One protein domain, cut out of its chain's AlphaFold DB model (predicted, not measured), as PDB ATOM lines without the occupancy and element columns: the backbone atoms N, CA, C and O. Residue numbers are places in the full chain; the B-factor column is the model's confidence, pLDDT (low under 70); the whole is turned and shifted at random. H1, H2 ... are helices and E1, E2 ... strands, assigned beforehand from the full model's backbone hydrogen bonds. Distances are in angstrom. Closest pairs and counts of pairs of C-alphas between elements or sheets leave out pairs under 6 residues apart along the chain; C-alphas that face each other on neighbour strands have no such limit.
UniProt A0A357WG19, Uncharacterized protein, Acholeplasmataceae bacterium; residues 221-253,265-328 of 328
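What this domain is: This is residues 221 to 253 and 265 to 328 of the 328 residues of an uncharacterized protein of Acholeplasmataceae bacterium (UniProt A0A357WG19). Two strongly twisted sheets of four strands, E1 to E4 and E5 to E8, lie partly face to face as a loose sandwich, while the far ends of E3 and E4, beside a cut, reach away from the second sheet and make one end of the longest axis. The short helix H1 sits at one end of the sandwich, on the way from the first sheet to the second, and the short helix H2 sits by the second sheet near the last residue. The printed part has 97 residues, with eight named strands and two named helices in the order E1 E2 E3 E4 H1 E5 E6 E7 E8 H2; both sheets are antiparallel, in the orders E1 - E2 - E3 - E4 and E5 - E6 - E7 - E8. The class is mostly strand, and the whole is compact, with a radius of gyration of the C-alphas of 13.6 A, but flat, spanning 45 by 33 by 18 A.

Where its parts are: Find C-alpha 223 at (229.136, 239.420, 375.705); there E1 begins, and it runs through residues 223 to 228 over 13.0 A. E2, residues 232 to 237, comes back over 16.6 A. E3, residues 242 to 253, is the longest strand at 34.2 A and stops before the cut at (222.084, 225.980, 406.873), the C-alpha of Ile 253. Past the cut, E4 takes residues 265 to 272 over 21.6 A. H1 is residues 279 to 282, 4.9 A long. Next come E5, residues 286 to 289 over 10.0 A, E6, residues 292 to 296 over 13.6 A, E7, residues 301 to 306 over 15.9 A, and E8, residues 309 to 315 over 17.6 A. H2, residues 322 to 325, is 5.6 A long and ends at (202.067, 239.770, 377.349).

How they stand to each other: Begin with the first sheet, where E1, E2 and E3 form a meander, each strand the antiparallel neighbour of the one before. In the hairpin of E1 and E2, N 227 and O 234 are 2.8 A apart, and in the hairpin of E2 and E3, N 235 and O 243 are 2.8 A apart, both within hydrogen-bond range. E4 is antiparallel to E3 at 159 degrees, with N 272 and O 244 at 2.9 A. E5, E6, E7 and E8 form a second meander of three hairpins; look for N 287 and O 294 at 2.9 A, N 303 and O 295 at 2.9 A, and N 304 and O 311 at 2.8 A. The two sheets make a sandwich, two sheets face to face: the facing parts are 9.8 A centre to centre, with the strands of the one at 34 degrees to those of the other. Between edge strands E1 and E5 the closest C-alphas are those of Ala 227 and Val 288, 6.9 A apart. E4 is apart from E5, E6, E7 and E8. H1 only grazes both sheets; its closest C-alphas to E6 are those of Tyr 280 and Val 296, 5.9 A. H2 only grazes the second sheet and is not on the first. Both helices are too short for an O i to N i+4 pair, and in each the one O i to N i+3 pair is within range.

The domain as a whole: The two C-alphas farthest apart are those of Ile 253 and Asp 318, at 45.6 A. Residues 254 to 264 are not printed, and C-alphas 253 and 265 are 8.8 A apart across this cut, which the link E3 to E4 crosses. Of the links that are printed whole, E4 to H1 and E8 to H2 are short and the others tight. The mean pLDDT of the printed part is 83.2; look for values under 70 at residue 221, residues 248 to 253 and residues 265 to 274.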
ATOM      1  N   SER A 221     234.372 235.488 371.845       69.94
ATOM      2  CA  SER A 221     233.536 236.636 371.519       69.94
ATOM      3  C   SER A 221     233.114 237.402 372.771       69.94
ATOM      4  O   SER A 221     233.092 236.854 373.876       69.94
ATOM      5  N   LYS A 222     232.821 238.695 372.610       76.12
ATOM      6  CA  LYS A 222     232.373 239.568 373.700       76.12
ATOM      7  C   LYS A 222     230.904 239.323 374.013       76.12
ATOM      8  O   LYS A 222     230.118 239.004 373.124       76.12
ATOM      9  N   LEU A 223     230.529 239.496 375.277       79.81
ATOM     10  CA  LEU A 223     229.136 239.420 375.705       79.81
ATOM     11  C   LEU A 223     228.370 240.644 375.183       79.81
ATOM     12  O   LEU A 223     228.768 241.776 375.439       79.81
ATOM     13  N   LYS A 224     227.285 240.406 374.447       85.56
ATOM     14  CA  LYS A 224     226.430 241.432 373.836       85.56
ATOM     15  C   LYS A 224     225.171 241.689 374.658       85.56
ATOM     16  O   LYS A 224     224.833 242.838 374.922       85.56
ATOM     17  N   TYR A 225     224.490 240.620 375.065       87.94
ATOM     18  CA  TYR A 225     223.320 240.685 375.935       87.94
ATOM     19  C   TYR A 225     223.439 239.644 377.039       87.94
ATOM     20  O   TYR A 225     224.068 238.603 376.848       87.94
ATOM     21  N   TYR A 226     222.809 239.903 378.178       88.06
ATOM     22  CA  TYR A 226     222.803 238.965 379.289       88.06
ATOM     23  C   TYR A 226     221.528 239.070 380.118       88.06
ATOM     24  O   TYR A 226     220.886 240.118 380.167       88.06
ATOM     25  N   ALA A 227     221.187 237.975 380.786       88.50
ATOM     26  CA  ALA A 227     220.201 237.941 381.847       88.50
ATOM     27  C   ALA A 227     220.694 237.054 382.992       88.50
ATOM     28  O   ALA A 227     221.110 235.915 382.779       88.50
ATOM     29  N   PHE A 228     220.584 237.574 384.211       83.12
ATOM     30  CA  PHE A 228     220.843 236.840 385.441       83.12
ATOM     31  C   PHE A 228     219.542 236.578 386.198       83.12
ATOM     32  O   PHE A 228     218.659 237.435 386.263       83.12
ATOM     33  N   GLY A 229     219.456 235.408 386.817       76.25
ATOM     34  CA  GLY A 229     218.469 235.098 387.838       76.25
ATOM     35  C   GLY A 229     219.095 234.290 388.966       76.25
ATOM     36  O   GLY A 229     220.279 233.968 388.937       76.25
ATOM     37  N   HIS A 230     218.280 233.951 389.963       71.88
ATOM     38  CA  HIS A 230     218.726 233.195 391.139       71.88
ATOM     39  C   HIS A 230     219.326 231.824 390.787       71.88
ATOM     40  O   HIS A 230     220.307 231.395 391.390       71.88
ATOM     41  N   GLU A 231     218.753 231.156 389.786       78.44
ATOM     42  CA  GLU A 231     219.105 229.786 389.389       78.44
ATOM     43  C   GLU A 231     219.434 229.670 387.897       78.44
ATOM     44  O   GLU A 231     219.482 228.572 387.341       78.44
ATOM     45  N   PHE A 232     219.677 230.792 387.214       82.62
ATOM     46  CA  PHE A 232     220.053 230.754 385.808       82.62
ATOM     47  C   PHE A 232     220.937 231.919 385.382       82.62
ATOM     48  O   PHE A 232     220.957 232.997 385.977       82.62
ATOM     49  N   TYR A 233     221.611 231.688 384.266       85.69
ATOM     50  CA  TYR A 233     222.324 232.678 383.491       85.69
ATOM     51  C   TYR A 233     222.018 232.468 382.009       85.69
ATOM     52  O   TYR A 233     222.059 231.340 381.518       85.69
ATOM     53  N   LEU A 234     221.780 233.561 381.293       87.19
ATOM     54  CA  LEU A 234     221.741 233.601 379.840       87.19
ATOM     55  C   LEU A 234     222.736 234.648 379.344       87.19
ATOM     56  O   LEU A 234     222.673 235.803 379.755       87.19
ATOM     57  N   GLY A 235     223.610 234.257 378.425       86.62
ATOM     58  CA  GLY A 235     224.539 235.147 377.745       86.62
ATOM     59  C   GLY A 235     224.438 234.997 376.243       86.62
ATOM     60  O   GLY A 235     224.445 233.879 375.733       86.62
ATOM     61  N   VAL A 236     224.385 236.120 375.540       86.75
ATOM     62  CA  VAL A 236     224.426 236.188 374.081       86.75
ATOM     63  C   VAL A 236     225.678 236.941 373.680       86.75
ATOM     64  O   VAL A 236     225.889 238.067 374.128       86.75
ATOM     65  N   PHE A 237     226.499 236.334 372.836       84.94
ATOM     66  CA  PHE A 237     227.778 236.886 372.405       84.94
ATOM     67  C   PHE A 237     227.665 237.631 371.072       84.94
ATOM     68  O   PHE A 237     226.714 237.448 370.312       84.94
ATOM     69  N   GLU A 238     228.643 238.485 370.764       84.19
ATOM     70  CA  GLU A 238     228.693 239.242 369.504       84.19
ATOM     71  C   GLU A 238     228.765 238.340 368.263       84.19
ATOM     72  O   GLU A 238     228.351 238.757 367.185       84.19
ATOM     73  N   ASP A 239     229.241 237.100 368.413       85.44
ATOM     74  CA  ASP A 239     229.296 236.102 367.338       85.44
ATOM     75  C   ASP A 239     227.978 235.325 367.160       85.44
ATOM     76  O   ASP A 239     227.892 234.450 366.301       85.44
ATOM     77  N   GLY A 240     226.946 235.649 367.950       84.06
ATOM     78  CA  GLY A 240     225.645 234.981 367.935       84.06
ATOM     79  C   GLY A 240     225.571 233.724 368.802       84.06
ATOM     80  O   GLY A 240     224.495 233.137 368.914       84.06
ATOM     81  N   THR A 241     226.664 233.317 369.455       85.56
ATOM     82  CA  THR A 241     226.636 232.197 370.400       85.56
ATOM     83  C   THR A 241     225.705 232.526 371.564       85.56
ATOM     84  O   THR A 241     225.756 233.623 372.126       85.56
ATOM     85  N   ILE A 242     224.870 231.563 371.954       86.31
ATOM     86  CA  ILE A 242     224.045 231.640 373.157       86.31
ATOM     87  C   ILE A 242     224.609 230.649 374.174       86.31
ATOM     88  O   ILE A 242     224.852 229.490 373.858       86.31
ATOM     89  N   ASN A 243     224.833 231.104 375.402       83.56
ATOM     90  CA  ASN A 243     225.225 230.257 376.521       83.56
ATOM     91  C   ASN A 243     224.177 230.403 377.615       83.56
ATOM     92  O   ASN A 243     224.066 231.458 378.243       83.56
ATOM     93  N   TYR A 244     223.410 229.340 377.820       85.00
ATOM     94  CA  TYR A 244     222.452 229.252 378.902       85.00
ATOM     95  C   TYR A 244     222.913 228.210 379.915       85.00
ATOM     96  O   TYR A 244     223.278 227.084 379.563       85.00
ATOM     97  N   GLN A 245     222.913 228.604 381.182       81.75
ATOM     98  CA  GLN A 245     223.263 227.753 382.307       81.75
ATOM     99  C   GLN A 245     222.152 227.829 383.340       81.75
ATOM    100  O   GLN A 245     221.723 228.915 383.718       81.75
ATOM    101  N   SER A 246     221.707 226.668 383.809       79.19
ATOM    102  CA  SER A 246     220.862 226.570 384.995       79.19
ATOM    103  C   SER A 246     221.670 225.994 386.143       79.19
ATOM    104  O   SER A 246     222.419 225.028 385.951       79.19
ATOM    105  N   PHE A 247     221.464 226.547 387.327       74.19
ATOM    106  CA  PHE A 247     222.123 226.138 388.553       74.19
ATOM    107  C   PHE A 247     221.087 225.539 389.484       74.19
ATOM    108  O   PHE A 247     219.980 226.049 389.605       74.19
ATOM    109  N   LYS A 248     221.461 224.470 390.176       65.62
ATOM    110  CA  LYS A 248     220.711 224.012 391.340       65.62
ATOM    111  C   LYS A 248     221.529 224.373 392.566       65.62
ATOM    112  O   LYS A 248     222.679 223.938 392.657       65.62
ATOM    113  N   SER A 249     220.955 225.159 393.474       61.25
ATOM    114  CA  SER A 249     221.598 225.398 394.764       61.25
ATOM    115  C   SER A 249     221.264 224.263 395.721       61.25
ATOM    116  O   SER A 249     220.094 223.944 395.941       61.25
ATOM    117  N   GLU A 250     222.287 223.652 396.307       58.62
ATOM    118  CA  GLU A 250     222.122 222.830 397.504       58.62
ATOM    119  C   GLU A 250     222.792 223.549 398.666       58.62
ATOM    120  O   GLU A 250     223.939 223.989 398.552       58.62
ATOM    121  N   ARG A 251     222.048 223.713 399.765       60.53
ATOM    122  CA  ARG A 251     222.480 224.498 400.921       60.53
ATOM    123  C   ARG A 251     222.450 223.690 402.185       60.53
ATOM    124  O   ARG A 251     221.480 222.987 402.468       60.53
ATOM    125  N   ILE A 252     223.475 223.916 402.987       55.16
ATOM    126  CA  ILE A 252     223.521 223.485 404.369       55.16
ATOM    127  C   ILE A 252     223.437 224.751 405.217       55.16
ATOM    128  O   ILE A 252     224.347 225.581 405.213       55.16
ATOM    129  N   ILE A 253     222.302 224.912 405.898       63.97
ATOM    130  CA  ILE A 253     222.084 225.980 406.873       63.97
ATOM    131  C   ILE A 253     222.326 225.387 408.257       63.97
ATOM    132  O   ILE A 253     221.623 224.464 408.671       63.97
ATOM    133  N   SER A 265     227.309 226.123 400.416       52.66
ATOM    134  CA  SER A 265     226.481 226.152 399.217       52.66
ATOM    135  C   SER A 265     227.256 225.486 398.092       52.66
ATOM    136  O   SER A 265     228.423 225.797 397.877       52.66
ATOM    137  N   SER A 266     226.609 224.579 397.363       49.34
ATOM    138  CA  SER A 266     227.147 224.086 396.097       49.34
ATOM    139  C   SER A 266     226.259 224.559 394.954       49.34
ATOM    140  O   SER A 266     225.033 224.439 395.022       49.34
ATOM    141  N   TYR A 267     226.889 225.135 393.930       55.03
ATOM    142  CA  TYR A 267     226.243 225.550 392.689       55.03
ATOM    143  C   TYR A 267     226.826 224.732 391.545       55.03
ATOM    144  O   TYR A 267     227.938 224.973 391.082       55.03
ATOM    145  N   GLY A 268     226.066 223.735 391.097       54.12
ATOM    146  CA  GLY A 268     226.383 222.973 389.894       54.12
ATOM    147  C   GLY A 268     225.664 223.573 388.693       54.12
ATOM    148  O   GLY A 268     224.448 223.421 388.579       54.12
ATOM    149  N   GLY A 269     226.400 224.236 387.803       59.88
ATOM    150  CA  GLY A 269     225.883 224.685 386.513       59.88
ATOM    151  C   GLY A 269     225.931 223.565 385.480       59.88
ATOM    152  O   GLY A 269     226.928 222.851 385.370       59.88
ATOM    153  N   ARG A 270     224.864 223.404 384.696       64.19
ATOM    154  CA  ARG A 270     224.931 222.662 383.429       64.19
ATOM    155  C   ARG A 270     224.722 223.649 382.296       64.19
ATOM    156  O   ARG A 270     223.734 224.376 382.315       64.19
ATOM    157  N   THR A 271     225.637 223.669 381.331       67.00
ATOM    158  CA  THR A 271     225.400 224.345 380.052       67.00
ATOM    159  C   THR A 271     224.346 223.566 379.285       67.00
ATOM    160  O   THR A 271     224.403 222.337 379.202       67.00
ATOM    161  N   LEU A 272     223.364 224.289 378.773       68.25
ATOM    162  CA  LEU A 272     222.169 223.736 378.171       68.25
ATOM    163  C   LEU A 272     222.019 224.263 376.743       68.25
ATOM    164  O   LEU A 272     222.011 225.470 376.520       68.25
ATOM    165  N   ASN A 273     221.828 223.348 375.796       66.94
ATOM    166  CA  ASN A 273     221.716 223.638 374.361       66.94
ATOM    167  C   ASN A 273     220.278 223.991 373.928       66.94
ATOM    168  O   ASN A 273     219.926 223.907 372.756       66.94
ATOM    169  N   ALA A 274     219.394 224.338 374.870       68.12
ATOM    170  CA  ALA A 274     217.971 224.559 374.591       68.12
ATOM    171  C   ALA A 274     217.689 225.769 373.672       68.12
ATOM    172  O   ALA A 274     216.549 225.946 373.237       68.12
ATOM    173  N   LEU A 275     218.707 226.598 373.412       80.50
ATOM    174  CA  LEU A 275     218.617 227.871 372.695       80.50
ATOM    175  C   LEU A 275     219.547 227.953 371.479       80.50
ATOM    176  O   LEU A 275     219.762 229.047 370.956       80.50
ATOM    177  N   ASP A 276     220.103 226.824 371.040       76.81
ATOM    178  CA  ASP A 276     220.918 226.788 369.828       76.81
ATOM    179  C   ASP A 276     220.072 227.285 368.636       76.81
ATOM    180  O   ASP A 276     218.918 226.889 368.466       76.81
ATOM    181  N   ASP A 277     220.637 228.191 367.835       81.81
ATOM    182  CA  ASP A 277     220.029 228.781 366.628       81.81
ATOM    183  C   ASP A 277     218.740 229.622 366.824       81.81
ATOM    184  O   ASP A 277     218.008 229.901 365.867       81.81
ATOM    185  N   GLU A 278     218.455 230.107 368.037       90.88
ATOM    186  CA  GLU A 278     217.299 230.982 368.299       90.88
ATOM    187  C   GLU A 278     217.587 232.463 367.971       90.88
ATOM    188  O   GLU A 278     218.088 233.227 368.799       90.88
ATOM    189  N   LEU A 279     217.218 232.904 366.762       93.81
ATOM    190  CA  LEU A 279     217.497 234.239 366.213       93.81
ATOM    191  C   LEU A 279     216.954 235.377 367.088       93.81
ATOM    192  O   LEU A 279     217.644 236.373 367.302       93.81
ATOM    193  N   TYR A 280     215.726 235.261 367.597       94.38
ATOM    194  CA  TYR A 280     215.161 236.316 368.446       94.38
ATOM    195  C   TYR A 280     215.884 236.395 369.799       94.38
ATOM    196  O   TYR A 280     216.148 237.491 370.293       94.38
ATOM    197  N   VAL A 281     216.332 235.268 370.356       92.44
ATOM    198  CA  VAL A 281     217.185 235.282 371.552       92.44
ATOM    199  C   VAL A 281     218.529 235.951 371.241       92.44
ATOM    200  O   VAL A 281     218.942 236.839 371.985       92.44
ATOM    201  N   GLN A 282     219.157 235.634 370.101       92.56
ATOM    202  CA  GLN A 282     220.400 236.284 369.642       92.56
ATOM    203  C   GLN A 282     220.253 237.804 369.456       92.56
ATOM    204  O   GLN A 282     221.209 238.567 369.618       92.56
ATOM    205  N   GLN A 283     219.052 238.264 369.105       92.19
ATOM    206  CA  GLN A 283     218.734 239.682 368.951       92.19
ATOM    207  C   GLN A 283     218.414 240.389 370.278       92.19
ATOM    208  O   GLN A 283     218.323 241.615 370.280       92.19
ATOM    209  N   GLY A 284     218.316 239.653 371.391       90.19
ATOM    210  CA  GLY A 284     218.051 240.201 372.722       90.19
ATOM    211  C   GLY A 284     216.580 240.164 373.145       90.19
ATOM    212  O   GLY A 284     216.211 240.846 374.099       90.19
ATOM    213  N   TYR A 285     215.719 239.390 372.473       94.75
ATOM    214  CA  TYR A 285     214.308 239.235 372.855       94.75
ATOM    215  C   TYR A 285     214.142 238.242 374.011       94.75
ATOM    216  O   TYR A 285     213.579 237.156 373.874       94.75
ATOM    217  N   PHE A 286     214.645 238.641 375.172       93.62
ATOM    218  CA  PHE A 286     214.439 237.963 376.441       93.62
ATOM    219  C   PHE A 286     214.296 238.986 377.570       93.62
ATOM    220  O   PHE A 286     214.660 240.152 377.429       93.62
ATOM    221  N   THR A 287     213.717 238.571 378.691       91.81
ATOM    222  CA  THR A 287     213.582 239.416 379.878       91.81
ATOM    223  C   THR A 287     213.473 238.571 381.138       91.81
ATOM    224  O   THR A 287     213.158 237.381 381.078       91.81
ATOM    225  N   VAL A 288     213.712 239.199 382.284       87.75
ATOM    226  CA  VAL A 288     213.538 238.583 383.596       87.75
ATOM    227  C   VAL A 288     212.391 239.281 384.310       87.75
ATOM    228  O   VAL A 288     212.451 240.483 384.556       87.75
ATOM    229  N   VAL A 289     211.351 238.524 384.654       86.12
ATOM    230  CA  VAL A 289     210.197 239.006 385.428       86.12
ATOM    231  C   VAL A 289     210.001 238.059 386.602       86.12
ATOM    232  O   VAL A 289     209.992 236.847 386.414       86.12
ATOM    233  N   ASN A 290     209.889 238.592 387.822       82.19
ATOM    234  CA  ASN A 290     209.716 237.800 389.047       82.19
ATOM    235  C   ASN A 290     210.726 236.644 389.185       82.19
ATOM    236  O   ASN A 290     210.360 235.531 389.558       82.19
ATOM    237  N   ARG A 291     212.005 236.907 388.874       79.62
ATOM    238  CA  ARG A 291     213.108 235.922 388.893       79.62
ATOM    239  C   ARG A 291     212.970 234.775 387.885       79.62
ATOM    240  O   ARG A 291     213.687 233.787 388.002       79.62
ATOM    241  N   LEU A 292     212.084 234.889 386.901       86.06
ATOM    242  CA  LEU A 292     211.890 233.901 385.844       86.06
ATOM    243  C   LEU A 292     212.369 234.467 384.508       86.06
ATOM    244  O   LEU A 292     212.099 235.626 384.187       86.06
ATOM    245  N   LEU A 293     213.068 233.640 383.730       90.56
ATOM    246  CA  LEU A 293     213.526 233.987 382.390       90.56
ATOM    247  C   LEU A 293     212.414 233.740 381.372       90.56
ATOM    248  O   LEU A 293     211.912 232.620 381.247       90.56
ATOM    249  N   TYR A 294     212.081 234.774 380.610       93.38
ATOM    250  CA  TYR A 294     211.172 234.704 379.475       93.38
ATOM    251  C   TYR A 294     211.931 235.015 378.195       93.38
ATOM    252  O   TYR A 294     212.728 235.951 378.157       93.38
ATOM    253  N   ILE A 295     211.662 234.253 377.143       94.94
ATOM    254  CA  ILE A 295     212.307 234.387 375.837       94.94
ATOM    255  C   ILE A 295     211.266 234.410 374.722       94.94
ATOM    256  O   ILE A 295     210.198 233.807 374.855       94.94
ATOM    257  N   VAL A 296     211.608 235.046 373.606       95.44
ATOM    258  CA  VAL A 296     210.913 234.873 372.327       95.44
ATOM    259  C   VAL A 296     211.716 233.912 371.459       95.44
ATOM    260  O   VAL A 296     212.909 234.122 371.239       95.44
ATOM    261  N   LYS A 297     211.059 232.866 370.962       94.44
ATOM    262  CA  LYS A 297     211.654 231.882 370.048       94.44
ATOM    263  C   LYS A 297     211.369 232.203 368.581       94.44
ATOM    264  O   LYS A 297     210.530 233.046 368.265       94.44
ATOM    265  N   ASN A 298     212.048 231.499 367.676       94.75
ATOM    266  CA  ASN A 298     211.889 231.629 366.221       94.75
ATOM    267  C   ASN A 298     210.452 231.437 365.710       94.75
ATOM    268  O   ASN A 298     210.100 231.983 364.666       94.75
ATOM    269  N   ASP A 299     209.611 230.706 366.442       95.25
ATOM    270  CA  ASP A 299     208.198 230.507 366.115       95.25
ATOM    271  C   ASP A 299     207.284 231.663 366.560       95.25
ATOM    272  O   ASP A 299     206.064 231.535 366.477       95.25
ATOM    273  N   LEU A 300     207.867 232.793 366.990       95.44
ATOM    274  CA  LEU A 300     207.168 233.987 367.471       95.44
ATOM    275  C   LEU A 300     206.247 233.695 368.659       95.44
ATOM    276  O   LEU A 300     205.165 234.266 368.781       95.44
ATOM    277  N   LYS A 301     206.696 232.830 369.567       96.44
ATOM    278  CA  LYS A 301     206.026 232.574 370.842       96.44
ATOM    279  C   LYS A 301     206.912 232.933 372.015       96.44
ATOM    280  O   LYS A 301     208.142 232.876 371.947       96.44
ATOM    281  N   ILE A 302     206.246 233.281 373.106       96.19
ATOM    282  CA  ILE A 302     206.852 233.589 374.389       96.19
ATOM    283  C   ILE A 302     206.905 232.305 375.209       96.19
ATOM    284  O   ILE A 302     205.884 231.646 375.431       96.19
ATOM    285  N   TYR A 303     208.096 231.985 375.703       94.62
ATOM    286  CA  TYR A 303     208.326 230.853 376.585       94.62
ATOM    287  C   TYR A 303     208.950 231.312 377.893       94.62
ATOM    288  O   TYR A 303     209.851 232.145 377.901       94.62
ATOM    289  N   ARG A 304     208.508 230.714 378.999       92.94
ATOM    290  CA  ARG A 304     209.239 230.735 380.266       92.94
ATOM    291  C   ARG A 304     210.234 229.581 380.275       92.94
ATOM    292  O   ARG A 304     209.828 228.432 380.082       92.94
ATOM    293  N   MET A 305     211.496 229.878 380.556       89.06
ATOM    294  CA  MET A 305     212.548 228.878 380.719       89.06
ATOM    295  C   MET A 305     212.670 228.413 382.171       89.06
ATOM    296  O   MET A 305     212.625 229.224 383.096       89.06
ATOM    297  N   ASN A 306     212.878 227.112 382.360       82.75
ATOM    298  CA  ASN A 306     213.337 226.524 383.615       82.75
ATOM    299  C   ASN A 306     214.280 225.356 383.305       82.75
ATOM    300  O   ASN A 306     213.831 224.292 382.877       82.75
ATOM    301  N   GLY A 307     215.592 225.553 383.453       79.12
ATOM    302  CA  GLY A 307     216.554 224.604 382.887       79.12
ATOM    303  C   GLY A 307     216.276 224.385 381.393       79.12
ATOM    304  O   GLY A 307     216.051 225.348 380.664       79.12
ATOM    305  N   ASN A 308     216.255 223.129 380.943       80.75
ATOM    306  CA  ASN A 308     215.942 222.784 379.549       80.75
ATOM    307  C   ASN A 308     214.453 222.900 379.198       80.75
ATOM    308  O   ASN A 308     214.102 222.809 378.020       80.75
ATOM    309  N   ASP A 309     213.579 223.061 380.189       84.19
ATOM    310  CA  ASP A 309     212.144 223.034 379.965       84.19
ATOM    311  C   ASP A 309     211.636 224.407 379.523       84.19
ATOM    312  O   ASP A 309     211.921 225.444 380.131       84.19
ATOM    313  N   LEU A 310     210.828 224.395 378.465       89.00
ATOM    314  CA  LEU A 310     210.169 225.571 377.912       89.00
ATOM    315  C   LEU A 310     208.669 225.471 378.165       89.00
ATOM    316  O   LEU A 310     207.982 224.606 377.624       89.00
ATOM    317  N   THR A 311     208.141 226.378 378.982       93.25
ATOM    318  CA  THR A 311     206.696 226.504 379.199       93.25
ATOM    319  C   THR A 311     206.148 227.583 378.273       93.25
ATOM    320  O   THR A 311     206.544 228.739 378.398       93.25
ATOM    321  N   TYR A 312     205.248 227.224 377.356       95.69
ATOM    322  CA  TYR A 312     204.549 228.196 376.510       95.69
ATOM    323  C   TYR A 312     203.726 229.174 377.360       95.69
ATOM    324  O   TYR A 312     203.048 228.753 378.299       95.69
ATOM    325  N   ILE A 313     203.781 230.459 377.009       96.62
ATOM    326  CA  ILE A 313     203.050 231.537 377.682       96.62
ATOM    327  C   ILE A 313     202.004 232.147 376.748       96.62
ATOM    328  O   ILE A 313     200.823 232.158 377.087       96.62
ATOM    329  N   ALA A 314     202.431 232.644 375.585       95.50
ATOM    330  CA  ALA A 314     201.569 233.332 374.626       95.50
ATOM    331  C   ALA A 314     202.215 233.390 373.232       95.50
ATOM    332  O   ALA A 314     203.437 233.280 373.101       95.50
ATOM    333  N   ASP A 315     201.403 233.605 372.199       96.31
ATOM    334  CA  ASP A 315     201.873 234.007 370.874       96.31
ATOM    335  C   ASP A 315     202.265 235.493 370.893       96.31
ATOM    336  O   ASP A 315     201.591 236.302 371.529       96.31
ATOM    337  N   VAL A 316     203.328 235.873 370.179       95.38
ATOM    338  CA  VAL A 316     203.763 237.272 370.071       95.38
ATOM    339  C   VAL A 316     202.827 238.033 369.133       95.38
ATOM    340  O   VAL A 316     202.878 237.872 367.915       95.38
ATOM    341  N   ILE A 317     202.001 238.912 369.704       92.44
ATOM    342  CA  ILE A 317     201.099 239.787 368.930       92.44
ATOM    343  C   ILE A 317     201.873 240.937 368.267       92.44
ATOM    344  O   ILE A 317     201.682 241.237 367.089       92.44
ATOM    345  N   ASP A 318     202.757 241.580 369.029       91.00
ATOM    346  CA  ASP A 318     203.671 242.621 368.568       91.00
ATOM    347  C   ASP A 318     205.043 242.412 369.209       91.00
ATOM    348  O   ASP A 318     205.187 242.394 370.433       91.00
ATOM    349  N   LEU A 319     206.060 242.272 368.361       91.06
ATOM    350  CA  LEU A 319     207.430 242.026 368.785       91.06
ATOM    351  C   LEU A 319     208.031 243.228 369.530       91.06
ATOM    352  O   LEU A 319     208.931 243.048 370.339       91.06
ATOM    353  N   LYS A 320     207.539 244.456 369.317       90.88
ATOM    354  CA  LYS A 320     208.048 245.640 370.034       90.88
ATOM    355  C   LYS A 320     207.555 245.727 371.475       90.88
ATOM    356  O   LYS A 320     208.228 246.333 372.303       90.88
ATOM    357  N   SER A 321     206.400 245.137 371.769       90.62
ATOM    358  CA  SER A 321     205.736 245.205 373.074       90.62
ATOM    359  C   SER A 321     205.500 243.825 373.694       90.62
ATOM    360  O   SER A 321     204.730 243.688 374.637       90.62
ATOM    361  N   TRP A 322     206.193 242.790 373.212       93.44
ATOM    362  CA  TRP A 322     205.993 241.397 373.628       93.44
ATOM    363  C   TRP A 322     206.036 241.186 375.151       93.44
ATOM    364  O   TRP A 322     205.306 240.357 375.684       93.44
ATOM    365  N   GLN A 323     206.837 241.978 375.869       91.94
ATOM    366  CA  GLN A 323     206.972 241.892 377.324       91.94
ATOM    367  C   GLN A 323     205.658 242.174 378.069       91.94
ATOM    368  O   GLN A 323     205.449 241.617 379.140       91.94
ATOM    369  N   THR A 324     204.740 242.974 377.509       91.94
ATOM    370  CA  THR A 324     203.441 243.274 378.149       91.94
ATOM    371  C   THR A 324     202.488 242.080 378.152       91.94
ATOM    372  O   THR A 324     201.415 242.148 378.743       91.94
ATOM    373  N   GLN A 325     202.842 241.007 377.443       91.12
ATOM    374  CA  GLN A 325     202.067 239.770 377.349       91.12
ATOM    375  C   GLN A 325     202.523 238.742 378.406       91.12
ATOM    376  O   GLN A 325     201.967 237.648 378.482       91.12
ATOM    377  N   ILE A 326     203.526 239.084 379.227       90.38
ATOM    378  CA  ILE A 326     204.026 238.252 380.326       90.38
ATOM    379  C   ILE A 326     203.144 238.465 381.570       90.38
ATOM    380  O   ILE A 326     202.869 239.610 381.931       90.38
ATOM    381  N   PRO A 327     202.707 237.395 382.260       79.25
ATOM    382  CA  PRO A 327     201.989 237.525 383.526       79.25
ATOM    383  C   PRO A 327     202.904 238.083 384.631       79.25
ATOM    384  O   PRO A 327     204.013 237.581 384.827       79.25
ATOM    385  N   HIS A 328     202.418 239.104 385.344       73.31
ATOM    386  CA  HIS A 328     203.110 239.789 386.443       73.31
ATOM    387  C   HIS A 328     202.701 239.283 387.823       73.31
ATOM    388  O   HIS A 328     201.525 238.889 387.994       73.31
TER     389      HIS A 328